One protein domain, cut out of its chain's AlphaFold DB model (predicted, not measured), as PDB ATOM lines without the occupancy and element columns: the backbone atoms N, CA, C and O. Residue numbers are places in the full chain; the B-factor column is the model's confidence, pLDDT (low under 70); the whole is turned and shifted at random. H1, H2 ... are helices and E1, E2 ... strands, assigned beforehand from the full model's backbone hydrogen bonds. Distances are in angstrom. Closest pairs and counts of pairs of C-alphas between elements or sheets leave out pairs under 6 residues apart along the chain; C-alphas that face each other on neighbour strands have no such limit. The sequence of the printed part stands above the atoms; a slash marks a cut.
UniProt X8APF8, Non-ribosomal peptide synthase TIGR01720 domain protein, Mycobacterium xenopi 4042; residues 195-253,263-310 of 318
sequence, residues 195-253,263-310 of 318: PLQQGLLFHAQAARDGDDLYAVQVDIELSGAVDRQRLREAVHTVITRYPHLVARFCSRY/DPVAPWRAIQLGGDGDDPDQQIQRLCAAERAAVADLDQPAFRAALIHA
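AT A GLANCE: This is residues 195 to 253 and 263 to 310 of the 318 residues of the protein "Non-ribosomal peptide synthase TIGR01720 domain protein" of Mycobacterium xenopi 4042 (UniProt X8APF8). A short ribbon of two parallel strands, E2 and E3, lies between two long helices, H2 over one side and H4 over the other, in a flat and loosely filled body. Helix H1 stands at one end; from there a long link without named elements runs the length of the body to where H2 begins, and H3 and E1 lead from the end of H2 back toward the H1 end. The printed part has 107 residues, with four named helices and three named strands in the order H1 H2 H3 E1 E2 H4 E3, and its class is mixed, helices and strands. It is only just loose, close to compact, with a radius of gyration of the C-alphas of 15.7 A, and it spans 48 by 33 by 18 A.

HOW THE PARTS SIT: Start at H1, residues 195 to 206, and look ahead to H4, residues 280 to 296: they are close but not clearly touching, the closest C-alphas being those of Ala 204 and Ala 296, 7.2 A apart. Their lines stand at a steep tilt of 67 degrees, opposite ways. Next comes H2, residues 228 to 241, which is apart from H4. H2 is close to H3, residues 243 to 246, but not clearly touching it, with the C-alphas of Ile 239 and Leu 245 closest at 6.5 A. E1, residues 248 to 250, pairs with no named strand and is only just apart from H1, closest 8.4 A. Past the cut, E2, residues 268 to 272, and E3, residues 305 to 309, are parallel neighbours at 13 degrees; look for N 271 and O 307, 2.8 A, and N 307 and O 269, 2.8 A, within hydrogen-bond range. E2, H4 and E3 form a strand-helix-strand unit, two parallel neighbour strands joined through a helix, with a right-handed crossover. The closest C-alphas of H2 and E2 are those of Arg 232 and Trp 268, 7.5 A apart; those of H4 and E3 are Ile 284 and Ile 308, 7.7 A. In H1, H2 and H4 every O i to N i+4 pair is within hydrogen-bond range; H3 is too short for such a pair.

IN THESE COORDINATES: Find C-alpha 195 at (53.048, 112.596, 144.023); from there H1 runs 16.8 A to Ala 206. H2 starts at C-alpha 228, (87.979, 104.123, 133.029), and is 20.0 A long; H3 and E1 follow after tight links. E2 covers 13.7 A, H4 24.7 A, and E3 13.4 A, ending at C-alpha 309, (88.229, 95.779, 138.290).

THE WHOLE: The two C-alphas farthest apart are those of Tyr 253 and Gly 277, 49.7 A. Residues 254 to 262 are not printed, and C-alphas 253 and 263 are 23.7 A apart across this cut. The link from H1 to H2, residues 207 to 227, is long. The model's pLDDT is under 70 at residues 207 to 213 and 275 to 278; the mean of the printed part is 87.1.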
ATOM      1  N   PRO A 195      53.727 113.344 142.959       93.00
ATOM      2  CA  PRO A 195      53.048 112.596 144.023       93.00
ATOM      3  C   PRO A 195      53.705 111.244 144.349       93.00
ATOM      4  O   PRO A 195      53.795 110.859 145.512       93.00
ATOM      5  N   LEU A 196      54.227 110.539 143.336       93.00
ATOM      6  CA  LEU A 196      54.963 109.290 143.542       93.00
ATOM      7  C   LEU A 196      56.286 109.527 144.282       93.00
ATOM      8  O   LEU A 196      56.575 108.818 145.240       93.00
ATOM      9  N   GLN A 197      57.070 110.530 143.875       92.69
ATOM     10  CA  GLN A 197      58.323 110.873 144.558       92.69
ATOM     11  C   GLN A 197      58.085 111.285 146.014       92.69
ATOM     12  O   GLN A 197      58.880 110.918 146.871       92.69
ATOM     13  N   GLN A 198      56.991 111.993 146.313       91.31
ATOM     14  CA  GLN A 198      56.618 112.336 147.690       91.31
ATOM     15  C   GLN A 198      56.355 111.079 148.531       91.31
ATOM     16  O   GLN A 198      56.888 110.958 149.633       91.31
ATOM     17  N   GLY A 199      55.584 110.124 147.997       90.06
ATOM     18  CA  GLY A 199      55.332 108.845 148.666       90.06
ATOM     19  C   GLY A 199      56.614 108.040 148.896       90.06
ATOM     20  O   GLY A 199      56.852 107.559 150.001       90.06
ATOM     21  N   LEU A 200      57.476 107.946 147.879       89.50
ATOM     22  CA  LEU A 200      58.767 107.256 147.980       89.50
ATOM     23  C   LEU A 200      59.695 107.913 149.009       89.50
ATOM     24  O   LEU A 200      60.280 107.210 149.828       89.50
ATOM     25  N   LEU A 201      59.794 109.247 149.006       88.62
ATOM     26  CA  LEU A 201      60.607 109.998 149.965       88.62
ATOM     27  C   LEU A 201      60.126 109.766 151.404       88.62
ATOM     28  O   LEU A 201      60.945 109.524 152.288       88.62
ATOM     29  N   PHE A 202      58.809 109.773 151.631       86.94
ATOM     30  CA  PHE A 202      58.226 109.473 152.939       86.94
ATOM     31  C   PHE A 202      58.595 108.062 153.421       86.94
ATOM     32  O   PHE A 202      59.041 107.895 154.556       86.94
ATOM     33  N   HIS A 203      58.457 107.047 152.560       84.44
ATOM     34  CA  HIS A 203      58.807 105.675 152.929       84.44
ATOM     35  C   HIS A 203      60.310 105.497 153.173       84.44
ATOM     36  O   HIS A 203      60.680 104.859 154.155       84.44
ATOM     37  N   ALA A 204      61.167 106.104 152.347       82.94
ATOM     38  CA  ALA A 204      62.618 106.059 152.524       82.94
ATOM     39  C   ALA A 204      63.061 106.708 153.850       82.94
ATOM     40  O   ALA A 204      63.900 106.162 154.560       82.94
ATOM     41  N   GLN A 205      62.455 107.836 154.238       80.12
ATOM     42  CA  GLN A 205      62.751 108.505 155.512       80.12
ATOM     43  C   GLN A 205      62.212 107.745 156.737       80.12
ATOM     44  O   GLN A 205      62.803 107.833 157.814       80.12
ATOM     45  N   ALA A 206      61.105 107.010 156.591       76.81
ATOM     46  CA  ALA A 206      60.521 106.194 157.657       76.81
ATOM     47  C   ALA A 206      61.259 104.858 157.857       76.81
ATOM     48  O   ALA A 206      61.330 104.361 158.979       76.81
ATOM     49  N   ALA A 207      61.840 104.297 156.795       68.06
ATOM     50  CA  ALA A 207      62.534 103.009 156.788       68.06
ATOM     51  C   ALA A 207      63.982 103.070 157.320       68.06
ATOM     52  O   ALA A 207      64.802 102.233 156.955       68.06
ATOM     53  N   ARG A 208      64.302 104.026 158.211       57.09
ATOM     54  CA  ARG A 208      65.652 104.238 158.785       57.09
ATOM     55  C   ARG A 208      66.284 102.995 159.442       57.09
ATOM     56  O   ARG A 208      67.481 103.023 159.702       57.09
ATOM     57  N   ASP A 209      65.522 101.915 159.622       53.00
ATOM     58  CA  ASP A 209      65.969 100.605 160.104       53.00
ATOM     59  C   ASP A 209      65.979  99.518 159.000       53.00
ATOM     60  O   ASP A 209      65.344  98.470 159.123       53.00
ATOM     61  N   GLY A 210      66.762  99.738 157.938       52.56
ATOM     62  CA  GLY A 210      67.493  98.648 157.274       52.56
ATOM     63  C   GLY A 210      66.832  97.904 156.112       52.56
ATOM     64  O   GLY A 210      67.335  96.839 155.758       52.56
ATOM     65  N   ASP A 211      65.767  98.431 155.501       56.47
ATOM     66  CA  ASP A 211      65.228  97.855 154.261       56.47
ATOM     67  C   ASP A 211      65.465  98.815 153.084       56.47
ATOM     68  O   ASP A 211      64.787  99.836 152.943       56.47
ATOM     69  N   ASP A 212      66.446  98.486 152.235       66.69
ATOM     70  CA  ASP A 212      66.834  99.198 151.001       66.69
ATOM     71  C   ASP A 212      65.752  99.071 149.898       66.69
ATOM     72  O   ASP A 212      66.049  98.901 148.715       66.69
ATOM     73  N   LEU A 213      64.469  99.116 150.270       67.56
ATOM     74  CA  LEU A 213      63.324  98.674 149.466       67.56
ATOM     75  C   LEU A 213      63.196  99.406 148.119       67.56
ATOM     76  O   LEU A 213      62.626  98.873 147.167       67.56
ATOM     77  N   TYR A 214      63.734 100.624 148.034       79.31
ATOM     78  CA  TYR A 214      63.676 101.469 146.839       79.31
ATOM     79  C   TYR A 214      65.039 101.705 146.175       79.31
ATOM     80  O   TYR A 214      65.101 102.407 145.165       79.31
ATOM     81  N   ALA A 215      66.123 101.119 146.695       86.50
ATOM     82  CA  ALA A 215      67.443 101.233 146.090       86.50
ATOM     83  C   ALA A 215      67.621 100.149 145.016       86.50
ATOM     84  O   ALA A 215      67.918  98.987 145.297       86.50
ATOM     85  N   VAL A 216      67.433 100.542 143.756       88.88
ATOM     86  CA  VAL A 216      67.663  99.659 142.608       88.88
ATOM     87  C   VAL A 216      69.142  99.675 142.247       88.88
ATOM     88  O   VAL A 216      69.727 100.736 142.035       88.88
ATOM     89  N   GLN A 217      69.734  98.491 142.125       91.31
ATOM     90  CA  GLN A 217      71.110  98.313 141.683       91.31
ATOM     91  C   GLN A 217      71.147  97.461 140.412       91.31
ATOM     92  O   GLN A 217      70.442  96.456 140.314       91.31
ATOM     93  N   VAL A 218      71.975  97.866 139.447       92.69
ATOM     94  CA  VAL A 218      72.219  97.123 138.207       92.69
ATOM     95  C   VAL A 218      73.711  96.851 138.098       92.69
ATOM     96  O   VAL A 218      74.504  97.786 138.001       92.69
ATOM     97  N   ASP A 219      74.067  95.570 138.077       92.19
ATOM     98  CA  ASP A 219      75.442  95.119 137.903       92.19
ATOM     99  C   ASP A 219      75.650  94.715 136.438       92.19
ATOM    100  O   ASP A 219      74.865  93.953 135.869       92.19
ATOM    101  N   ILE A 220      76.691  95.263 135.807       91.88
ATOM    102  CA  ILE A 220      77.021  95.011 134.401       91.88
ATOM    103  C   ILE A 220      78.448  94.482 134.337       91.88
ATOM    104  O   ILE A 220      79.398  95.195 134.662       91.88
ATOM    105  N   GLU A 221      78.600  93.242 133.881       91.00
ATOM    106  CA  GLU A 221      79.909  92.663 133.603       91.00
ATOM    107  C   GLU A 221      80.406  93.126 132.228       91.00
ATOM    108  O   GLU A 221      79.709  93.009 131.217       91.00
ATOM    109  N   LEU A 222      81.625  93.663 132.195       89.31
ATOM    110  CA  LEU A 222      82.295  94.098 130.976       89.31
ATOM    111  C   LEU A 222      83.532  93.227 130.757       89.31
ATOM    112  O   LEU A 222      84.419  93.176 131.606       89.31
ATOM    113  N   SER A 223      83.607  92.566 129.605       86.81
ATOM    114  CA  SER A 223      84.768  91.760 129.225       86.81
ATOM    115  C   SER A 223      85.712  92.548 128.313       86.81
ATOM    116  O   SER A 223      85.279  93.140 127.324       86.81
ATOM    117  N   GLY A 224      87.014  92.500 128.604       86.44
ATOM    118  CA  GLY A 224      88.062  93.151 127.811       86.44
ATOM    119  C   GLY A 224      88.597  94.440 128.439       86.44
ATOM    120  O   GLY A 224      88.378  94.712 129.617       86.44
ATOM    121  N   ALA A 225      89.343  95.217 127.652       85.94
ATOM    122  CA  ALA A 225      89.912  96.482 128.109       85.94
ATOM    123  C   ALA A 225      88.815  97.549 128.244       85.94
ATOM    124  O   ALA A 225      88.099  97.841 127.283       85.94
ATOM    125  N   VAL A 226      88.697  98.135 129.437       89.38
ATOM    126  CA  VAL A 226      87.753  99.214 129.737       89.38
ATOM    127  C   VAL A 226      88.537 100.466 130.101       89.38
ATOM    128  O   VAL A 226      89.162 100.537 131.159       89.38
ATOM    129  N   ASP A 227      88.441 101.487 129.253       91.50
ATOM    130  CA  ASP A 227      88.968 102.811 129.563       91.50
ATOM    131  C   ASP A 227      88.086 103.472 130.636       91.50
ATOM    132  O   ASP A 227      86.957 103.924 130.394       91.50
ATOM    133  N   ARG A 228      88.626 103.527 131.855       91.12
ATOM    134  CA  ARG A 228      87.979 104.123 133.029       91.12
ATOM    135  C   ARG A 228      87.593 105.583 132.806       91.12
ATOM    136  O   ARG A 228      86.552 106.018 133.302       91.12
ATOM    137  N   GLN A 229      88.448 106.356 132.143       93.62
ATOM    138  CA  GLN A 229      88.222 107.783 131.958       93.62
ATOM    139  C   GLN A 229      87.081 108.005 130.969       93.62
ATOM    140  O   GLN A 229      86.163 108.766 131.276       93.62
ATOM    141  N   ARG A 230      87.079 107.273 129.850       95.00
ATOM    142  CA  ARG A 230      85.980 107.321 128.876       95.00
ATOM    143  C   ARG A 230      84.652 106.886 129.486       95.00
ATOM    144  O   ARG A 230      83.631 107.509 129.209       95.00
ATOM    145  N   LEU A 231      84.644 105.863 130.345       94.62
ATOM    146  CA  LEU A 231      83.419 105.443 131.033       94.62
ATOM    147  C   LEU A 231      82.920 106.510 132.021       94.62
ATOM    148  O   LEU A 231      81.729 106.815 132.047       94.62
ATOM    149  N   ARG A 232      83.825 107.132 132.788       95.25
ATOM    150  CA  ARG A 232      83.482 108.243 133.692       95.25
ATOM    151  C   ARG A 232      82.911 109.441 132.925       95.25
ATOM    152  O   ARG A 232      81.926 110.030 133.362       95.25
ATOM    153  N   GLU A 233      83.497 109.787 131.782       96.06
ATOM    154  CA  GLU A 233      83.012 110.857 130.897       96.06
ATOM    155  C   GLU A 233      81.653 110.524 130.269       96.06
ATOM    156  O   GLU A 233      80.796 111.403 130.149       96.06
ATOM    157  N   ALA A 234      81.407 109.255 129.933       95.69
ATOM    158  CA  ALA A 234      80.101 108.805 129.465       95.69
ATOM    159  C   ALA A 234      79.024 108.976 130.551       95.69
ATOM    160  O   ALA A 234      77.969 109.550 130.276       95.69
ATOM    161  N   VAL A 235      79.306 108.574 131.798       95.50
ATOM    162  CA  VAL A 235      78.393 108.813 132.931       95.50
ATOM    163  C   VAL A 235      78.165 110.308 133.141       95.50
ATOM    164  O   VAL A 235      77.021 110.743 133.241       95.50
ATOM    165  N   HIS A 236      79.226 111.116 133.126       95.56
ATOM    166  CA  HIS A 236      79.110 112.570 133.237       95.56
ATOM    167  C   HIS A 236      78.230 113.171 132.128       95.56
ATOM    168  O   HIS A 236      77.408 114.046 132.394       95.56
ATOM    169  N   THR A 237      78.346 112.677 130.893       96.62
ATOM    170  CA  THR A 237      77.511 113.105 129.760       96.62
ATOM    171  C   THR A 237      76.034 112.787 129.999       96.62
ATOM    172  O   THR A 237      75.177 113.642 129.770       96.62
ATOM    173  N   VAL A 238      75.723 111.590 130.510       96.31
ATOM    174  CA  VAL A 238      74.349 111.202 130.875       96.31
ATOM    175  C   VAL A 238      73.801 112.112 131.973       96.31
ATOM    176  O   VAL A 238      72.695 112.623 131.827       96.31
ATOM    177  N   ILE A 239      74.576 112.372 133.027       96.56
ATOM    178  CA  ILE A 239      74.162 113.252 134.130       96.56
ATOM    179  C   ILE A 239      73.965 114.696 133.663       96.56
ATOM    180  O   ILE A 239      72.971 115.324 134.013       96.56
ATOM    181  N   THR A 240      74.855 115.204 132.813       95.06
ATOM    182  CA  THR A 240      74.723 116.546 132.223       95.06
ATOM    183  C   THR A 240      73.442 116.653 131.389       95.06
ATOM    184  O   THR A 240      72.762 117.677 131.410       95.06
ATOM    185  N   ARG A 241      73.079 115.587 130.662       95.69
ATOM    186  CA  ARG A 241      71.843 115.528 129.872       95.69
ATOM    187  C   ARG A 241      70.591 115.360 130.739       95.69
ATOM    188  O   ARG A 241      69.544 115.899 130.386       95.69
ATOM    189  N   TYR A 242      70.699 114.624 131.843       96.00
ATOM    190  CA  TYR A 242      69.606 114.266 132.746       96.00
ATOM    191  C   TYR A 242      69.969 114.611 134.201       96.00
ATOM    192  O   TYR A 242      70.191 113.719 135.024       96.00
ATOM    193  N   PRO A 243      69.998 115.909 134.554       95.06
ATOM    194  CA  PRO A 243      70.509 116.361 135.850       95.06
ATOM    195  C   PRO A 243      69.628 115.932 137.032       95.06
ATOM    196  O   PRO A 243      70.094 115.882 138.168       95.06
ATOM    197  N   HIS A 244      68.371 115.557 136.767       92.81
ATOM    198  CA  HIS A 244      67.438 115.034 137.766       92.81
ATOM    199  C   HIS A 244      67.882 113.694 138.380       92.81
ATOM    200  O   HIS A 244      67.431 113.359 139.470       92.81
ATOM    201  N   LEU A 245      68.783 112.946 137.727       93.62
ATOM    202  CA  LEU A 245      69.334 111.697 138.269       93.62
ATOM    203  C   LEU A 245      70.133 111.921 139.560       93.62
ATOM    204  O   LEU A 245      70.159 111.059 140.427       93.62
ATOM    205  N   VAL A 246      70.763 113.089 139.699       94.88
ATOM    206  CA  VAL A 246      71.560 113.474 140.876       94.88
ATOM    207  C   VAL A 246      70.934 114.656 141.619       94.88
ATOM    208  O   VAL A 246      71.631 115.409 142.300       94.88
ATOM    209  N   ALA A 247      69.618 114.837 141.473       94.69
ATOM    210  CA  ALA A 247      68.882 115.856 142.206       94.69
ATOM    211  C   ALA A 247      69.029 115.653 143.719       94.69
ATOM    212  O   ALA A 247      69.114 114.527 144.213       94.69
ATOM    213  N   ARG A 248      69.030 116.763 144.460       93.88
ATOM    214  CA  ARG A 248      68.993 116.744 145.927       93.88
ATOM    215  C   ARG A 248      67.564 116.940 146.402       93.88
ATOM    216  O   ARG A 248      66.892 117.851 145.928       93.88
ATOM    217  N   PHE A 249      67.117 116.138 147.358       93.44
ATOM    218  CA  PHE A 249      65.781 116.266 147.936       93.44
ATOM    219  C   PHE A 249      65.843 117.113 149.208       93.44
ATOM    220  O   PHE A 249      66.671 116.879 150.079       93.44
ATOM    221  N   CYS A 250      64.978 118.119 149.314       92.38
ATOM    222  CA  CYS A 250      64.915 119.016 150.461       92.38
ATOM    223  C   CYS A 250      63.523 118.946 151.088       92.38
ATOM    224  O   CYS A 250      62.554 119.462 150.530       92.38
ATOM    225  N   SER A 251      63.430 118.315 152.260       89.88
ATOM    226  CA  SER A 251      62.173 118.091 152.987       89.88
ATOM    227  C   SER A 251      61.955 119.057 154.156       89.88
ATOM    228  O   SER A 251      61.196 118.749 155.069       89.88
ATOM    229  N   ARG A 252      62.643 120.209 154.171       88.88
ATOM    230  CA  ARG A 252      62.523 121.214 155.250       88.88
ATOM    231  C   ARG A 252      61.316 122.148 155.113       88.88
ATOM    232  O   ARG A 252      61.073 122.948 156.009       88.88
ATOM    233  N   TYR A 253      60.621 122.076 153.983       90.12
ATOM    234  CA  TYR A 253      59.465 122.901 153.638       90.12
ATOM    235  C   TYR A 253      58.181 122.073 153.707       90.12
ATOM    236  O   TYR A 253      58.246 120.846 153.640       90.12
ATOM    237  N   ASP A 263      76.032 122.424 138.199       91.88
ATOM    238  CA  ASP A 263      77.071 121.480 137.794       91.88
ATOM    239  C   ASP A 263      76.782 120.116 138.452       91.88
ATOM    240  O   ASP A 263      77.223 119.847 139.575       91.88
ATOM    241  N   PRO A 264      75.899 119.302 137.848       93.81
ATOM    242  CA  PRO A 264      75.456 118.042 138.426       93.81
ATOM    243  C   PRO A 264      76.549 116.975 138.289       93.81
ATOM    244  O   PRO A 264      76.933 116.594 137.186       93.81
ATOM    245  N   VAL A 265      77.013 116.432 139.416       92.12
ATOM    246  CA  VAL A 265      78.049 115.388 139.443       92.12
ATOM    247  C   VAL A 265      77.556 114.179 140.231       92.12
ATOM    248  O   VAL A 265      77.167 114.297 141.394       92.12
ATOM    249  N   ALA A 266      77.604 113.002 139.605       93.19
ATOM    250  CA  ALA A 266      77.363 111.739 140.294       93.19
ATOM    251  C   ALA A 266      78.601 111.315 141.100       93.19
ATOM    252  O   ALA A 266      79.721 111.384 140.579       93.19
ATOM    253  N   PRO A 267      78.430 110.807 142.333       93.44
ATOM    254  CA  PRO A 267      79.482 110.077 143.021       93.44
ATOM    255  C   PRO A 267      80.000 108.926 142.145       93.44
ATOM    256  O   PRO A 267      79.237 108.051 141.733       93.44
ATOM    257  N   TRP A 268      81.304 108.947 141.864       93.69
ATOM    258  CA  TRP A 268      81.996 107.967 141.030       93.69
ATOM    259  C   TRP A 268      83.168 107.352 141.788       93.69
ATOM    260  O   TRP A 268      83.992 108.076 142.355       93.69
ATOM    261  N   ARG A 269      83.292 106.023 141.758       93.25
ATOM    262  CA  ARG A 269      84.441 105.304 142.332       93.25
ATOM    263  C   ARG A 269      85.004 104.302 141.335       93.25
ATOM    264  O   ARG A 269      84.260 103.646 140.622       93.25
ATOM    265  N   ALA A 270      86.324 104.167 141.310       92.12
ATOM    266  CA  ALA A 270      87.004 103.101 140.583       92.12
ATOM    267  C   ALA A 270      87.832 102.291 141.575       92.12
ATOM    268  O   ALA A 270      88.640 102.861 142.310       92.12
ATOM    269  N   ILE A 271      87.580 100.990 141.632       91.38
ATOM    270  CA  ILE A 271      88.069 100.109 142.686       91.38
ATOM    271  C   ILE A 271      88.763  98.927 142.025       91.38
ATOM    272  O   ILE A 271      88.184  98.239 141.190       91.38
ATOM    273  N   GLN A 272      90.018  98.712 142.399       87.25
ATOM    274  CA  GLN A 272      90.782  97.531 142.029       87.25
ATOM    275  C   GLN A 272      90.613  96.502 143.144       87.25
ATOM    276  O   GLN A 272      90.947  96.803 144.290       87.25
ATOM    277  N   LEU A 273      90.118  95.307 142.821       84.69
ATOM    278  CA  LEU A 273      90.115  94.208 143.783       84.69
ATOM    279  C   LEU A 273      91.562  93.744 144.004       84.69
ATOM    280  O   LEU A 273      92.339  93.605 143.052       84.69
ATOM    281  N   GLY A 274      91.941  93.588 145.271       71.00
ATOM    282  CA  GLY A 274      93.272  93.156 145.694       71.00
ATOM    283  C   GLY A 274      93.305  91.663 146.014       71.00
ATOM    284  O   GLY A 274      92.295  91.082 146.405       71.00
ATOM    285  N   GLY A 275      94.486  91.048 145.895       63.16
ATOM    286  CA  GLY A 275      94.731  89.632 146.207       63.16
ATOM    287  C   GLY A 275      94.819  89.303 147.703       63.16
ATOM    288  O   GLY A 275      95.504  88.350 148.069       63.16
ATOM    289  N   ASP A 276      94.168  90.086 148.565       58.94
ATOM    290  CA  ASP A 276      94.182  89.922 150.024       58.94
ATOM    291  C   ASP A 276      93.267  88.772 150.469       58.94
ATOM    292  O   ASP A 276      92.341  88.993 151.233       58.94
ATOM    293  N   GLY A 277      93.502  87.549 149.974       61.41
ATOM    294  CA  GLY A 277      92.967  86.270 150.483       61.41
ATOM    295  C   GLY A 277      91.441  86.066 150.516       61.41
ATOM    296  O   GLY A 277      90.996  84.922 150.590       61.41
ATOM    297  N   ASP A 278      90.656  87.135 150.453       68.38
ATOM    298  CA  ASP A 278      89.209  87.165 150.391       68.38
ATOM    299  C   ASP A 278      88.767  86.856 148.966       68.38
ATOM    300  O   ASP A 278      89.310  87.379 147.991       68.38
ATOM    301  N   ASP A 279      87.730  86.036 148.878       84.00
ATOM    302  CA  ASP A 279      87.035  85.709 147.643       84.00
ATOM    303  C   ASP A 279      86.590  86.997 146.907       84.00
ATOM    304  O   ASP A 279      85.866  87.811 147.500       84.00
ATOM    305  N   PRO A 280      87.017  87.225 145.645       83.50
ATOM    306  CA  PRO A 280      86.627  88.394 144.857       83.50
ATOM    307  C   PRO A 280      85.114  88.611 144.817       83.50
ATOM    308  O   PRO A 280      84.659  89.751 144.921       83.50
ATOM    309  N   ASP A 281      84.331  87.532 144.773       86.06
ATOM    310  CA  ASP A 281      82.870  87.610 144.756       86.06
ATOM    311  C   ASP A 281      82.324  88.193 146.069       86.06
ATOM    312  O   ASP A 281      81.418  89.029 146.059       86.06
ATOM    313  N   GLN A 282      82.924  87.852 147.214       88.25
ATOM    314  CA  GLN A 282      82.561  88.433 148.512       88.25
ATOM    315  C   GLN A 282      82.991  89.898 148.638       88.25
ATOM    316  O   GLN A 282      82.332  90.690 149.320       88.25
ATOM    317  N   GLN A 283      84.099  90.294 148.005       88.88
ATOM    318  CA  GLN A 283      84.497  91.705 147.939       88.88
ATOM    319  C   GLN A 283      83.499  92.516 147.099       88.88
ATOM    320  O   GLN A 283      83.054  93.576 147.547       88.88
ATOM    321  N   ILE A 284      83.094  91.994 145.935       90.19
ATOM    322  CA  ILE A 284      82.084  92.611 145.065       90.19
ATOM    323  C   ILE A 284      80.756  92.743 145.810       90.19
ATOM    324  O   ILE A 284      80.214  93.841 145.885       90.19
ATOM    325  N   GLN A 285      80.266  91.673 146.443       90.25
ATOM    326  CA  GLN A 285      79.001  91.703 147.188       90.25
ATOM    327  C   GLN A 285      78.998  92.747 148.311       90.25
ATOM    328  O   GLN A 285      78.027  93.493 148.453       90.25
ATOM    329  N   ARG A 286      80.089  92.851 149.085       90.69
ATOM    330  CA  ARG A 286      80.224  93.879 150.133       90.69
ATOM    331  C   ARG A 286      80.209  95.289 149.555       90.69
ATOM    332  O   ARG A 286      79.577  96.174 150.128       90.69
ATOM    333  N   LEU A 287      80.886  95.501 148.430       91.38
ATOM    334  CA  LEU A 287      80.907  96.796 147.764       91.38
ATOM    335  C   LEU A 287      79.532  97.166 147.192       91.38
ATOM    336  O   LEU A 287      79.084  98.290 147.393       91.38
ATOM    337  N   CYS A 288      78.846  96.223 146.544       91.44
ATOM    338  CA  CYS A 288      77.485  96.393 146.046       91.44
ATOM    339  C   CYS A 288      76.523  96.789 147.176       91.44
ATOM    340  O   CYS A 288      75.804  97.778 147.056       91.44
ATOM    341  N   ALA A 289      76.561  96.072 148.305       90.62
ATOM    342  CA  ALA A 289      75.750  96.398 149.476       90.62
ATOM    343  C   ALA A 289      76.070  97.796 150.039       90.62
ATOM    344  O   ALA A 289      75.158  98.550 150.364       90.62
ATOM    345  N   ALA A 290      77.352  98.172 150.102       90.19
ATOM    346  CA  ALA A 290      77.763  99.491 150.581       90.19
ATOM    347  C   ALA A 290      77.316 100.632 149.650       90.19
ATOM    348  O   ALA A 290      76.863 101.668 150.132       90.19
ATOM    349  N   GLU A 291      77.422 100.461 148.327       91.06
ATOM    350  CA  GLU A 291      76.936 101.467 147.373       91.06
ATOM    351  C   GLU A 291      75.407 101.575 147.396       91.06
ATOM    352  O   GLU A 291      74.889 102.689 147.343       91.06
ATOM    353  N   ARG A 292      74.681 100.460 147.551       88.88
ATOM    354  CA  ARG A 292      73.216 100.462 147.685       88.88
ATOM    355  C   ARG A 292      72.755 101.216 148.932       88.88
ATOM    356  O   ARG A 292      71.927 102.118 148.814       88.88
ATOM    357  N   ALA A 293      73.360 100.929 150.083       87.94
ATOM    358  CA  ALA A 293      73.080 101.644 151.325       87.94
ATOM    359  C   ALA A 293      73.411 103.145 151.210       87.94
ATOM    360  O   ALA A 293      72.682 103.990 151.722       87.94
ATOM    361  N   ALA A 294      74.481 103.503 150.489       87.50
ATOM    362  CA  ALA A 294      74.849 104.901 150.261       87.50
ATOM    363  C   ALA A 294      73.877 105.657 149.334       87.50
ATOM    364  O   ALA A 294      73.814 106.880 149.418       87.50
ATOM    365  N   VAL A 295      73.148 104.971 148.443       87.50
ATOM    366  CA  VAL A 295      72.072 105.574 147.627       87.50
ATOM    367  C   VAL A 295      70.813 105.839 148.461       87.50
ATOM    368  O   VAL A 295      70.079 106.780 148.167       87.50
ATOM    369  N   ALA A 296      70.559 105.031 149.493       82.81
ATOM    370  CA  ALA A 296      69.405 105.205 150.376       82.81
ATOM    371  C   ALA A 296      69.510 106.464 151.263       82.81
ATOM    372  O   ALA A 296      68.489 106.985 151.715       82.81
ATOM    373  N   ASP A 297      70.724 106.986 151.476       83.44
ATOM    374  CA  ASP A 297      70.948 108.283 152.114       83.44
ATOM    375  C   ASP A 297      70.637 109.439 151.145       83.44
ATOM    376  O   ASP A 297      71.477 109.879 150.359       83.44
ATOM    377  N   LEU A 298      69.405 109.947 151.221       85.38
ATOM    378  CA  LEU A 298      68.905 111.019 150.355       85.38
ATOM    379  C   LEU A 298      69.437 112.421 150.709       85.38
ATOM    380  O   LEU A 298      69.110 113.384 150.008       85.38
ATOM    381  N   ASP A 299      70.297 112.546 151.730       83.31
ATOM    382  CA  ASP A 299      71.138 113.739 151.909       83.31
ATOM    383  C   ASP A 299      72.282 113.777 150.869       83.31
ATOM    384  O   ASP A 299      72.916 114.819 150.643       83.31
ATOM    385  N   GLN A 300      72.533 112.658 150.182       83.81
ATOM    386  CA  GLN A 300      73.433 112.519 149.040       83.81
ATOM    387  C   GLN A 300      72.648 112.303 147.730       83.81
ATOM    388  O   GLN A 300      71.447 112.040 147.750       83.81
ATOM    389  N   PRO A 301      73.295 112.434 146.553       86.44
ATOM    390  CA  PRO A 301      72.643 112.120 145.287       86.44
ATOM    391  C   PRO A 301      72.142 110.670 145.240       86.44
ATOM    392  O   PRO A 301      72.920 109.738 145.449       86.44
ATOM    393  N   ALA A 302      70.874 110.486 144.861       88.06
ATOM    394  CA  ALA A 302      70.209 109.180 144.740       88.06
ATOM    395  C   ALA A 302      70.671 108.341 143.525       88.06
ATOM    396  O   ALA A 302      70.039 107.353 143.156       88.06
ATOM    397  N   PHE A 303      71.774 108.733 142.886       93.44
ATOM    398  CA  PHE A 303      72.419 108.002 141.804       93.44
ATOM    399  C   PHE A 303      73.921 107.967 142.053       93.44
ATOM    400  O   PHE A 303      74.547 109.001 142.297       93.44
ATOM    401  N   ARG A 304      74.504 106.775 141.957       93.88
ATOM    402  CA  ARG A 304      75.928 106.519 142.173       93.88
ATOM    403  C   ARG A 304      76.416 105.509 141.148       93.88
ATOM    404  O   ARG A 304      75.652 104.656 140.704       93.88
ATOM    405  N   ALA A 305      77.689 105.599 140.785       95.00
ATOM    406  CA  ALA A 305      78.309 104.658 139.866       95.00
ATOM    407  C   ALA A 305      79.681 104.213 140.385       95.00
ATOM    408  O   ALA A 305      80.487 105.020 140.856       95.00
ATOM    409  N   ALA A 306      79.958 102.917 140.273       94.88
ATOM    410  CA  ALA A 306      81.235 102.331 140.640       94.88
ATOM    411  C   ALA A 306      81.742 101.424 139.514       94.88
ATOM    412  O   ALA A 306      80.985 100.639 138.952       94.88
ATOM    413  N   LEU A 307      83.032 101.531 139.199       94.69
ATOM    414  CA  LEU A 307      83.745 100.605 138.327       94.69
ATOM    415  C   LEU A 307      84.612  99.694 139.192       94.69
ATOM    416  O   LEU A 307      85.503 100.176 139.895       94.69
ATOM    417  N   ILE A 308      84.369  98.390 139.112       92.69
ATOM    418  CA  ILE A 308      85.129  97.370 139.833       92.69
ATOM    419  C   ILE A 308      86.000  96.631 138.827       92.69
ATOM    420  O   ILE A 308      85.499  96.122 137.828       92.69
ATOM    421  N   HIS A 309      87.300  96.562 139.088       88.19
ATOM    422  CA  HIS A 309      88.229  95.779 138.290       88.19
ATOM    423  C   HIS A 309      88.620  94.507 139.049       88.19
ATOM    424  O   HIS A 309      89.278  94.574 140.089       88.19
ATOM    425  N   ALA A 310      88.202  93.356 138.517       78.12
ATOM    426  CA  ALA A 310      88.422  92.029 139.100       78.12
ATOM    427  C   ALA A 310      89.616  91.262 138.482       78.12
ATOM    428  O   ALA A 310      89.832  90.095 138.796       78.12
TER     429      ALA A 310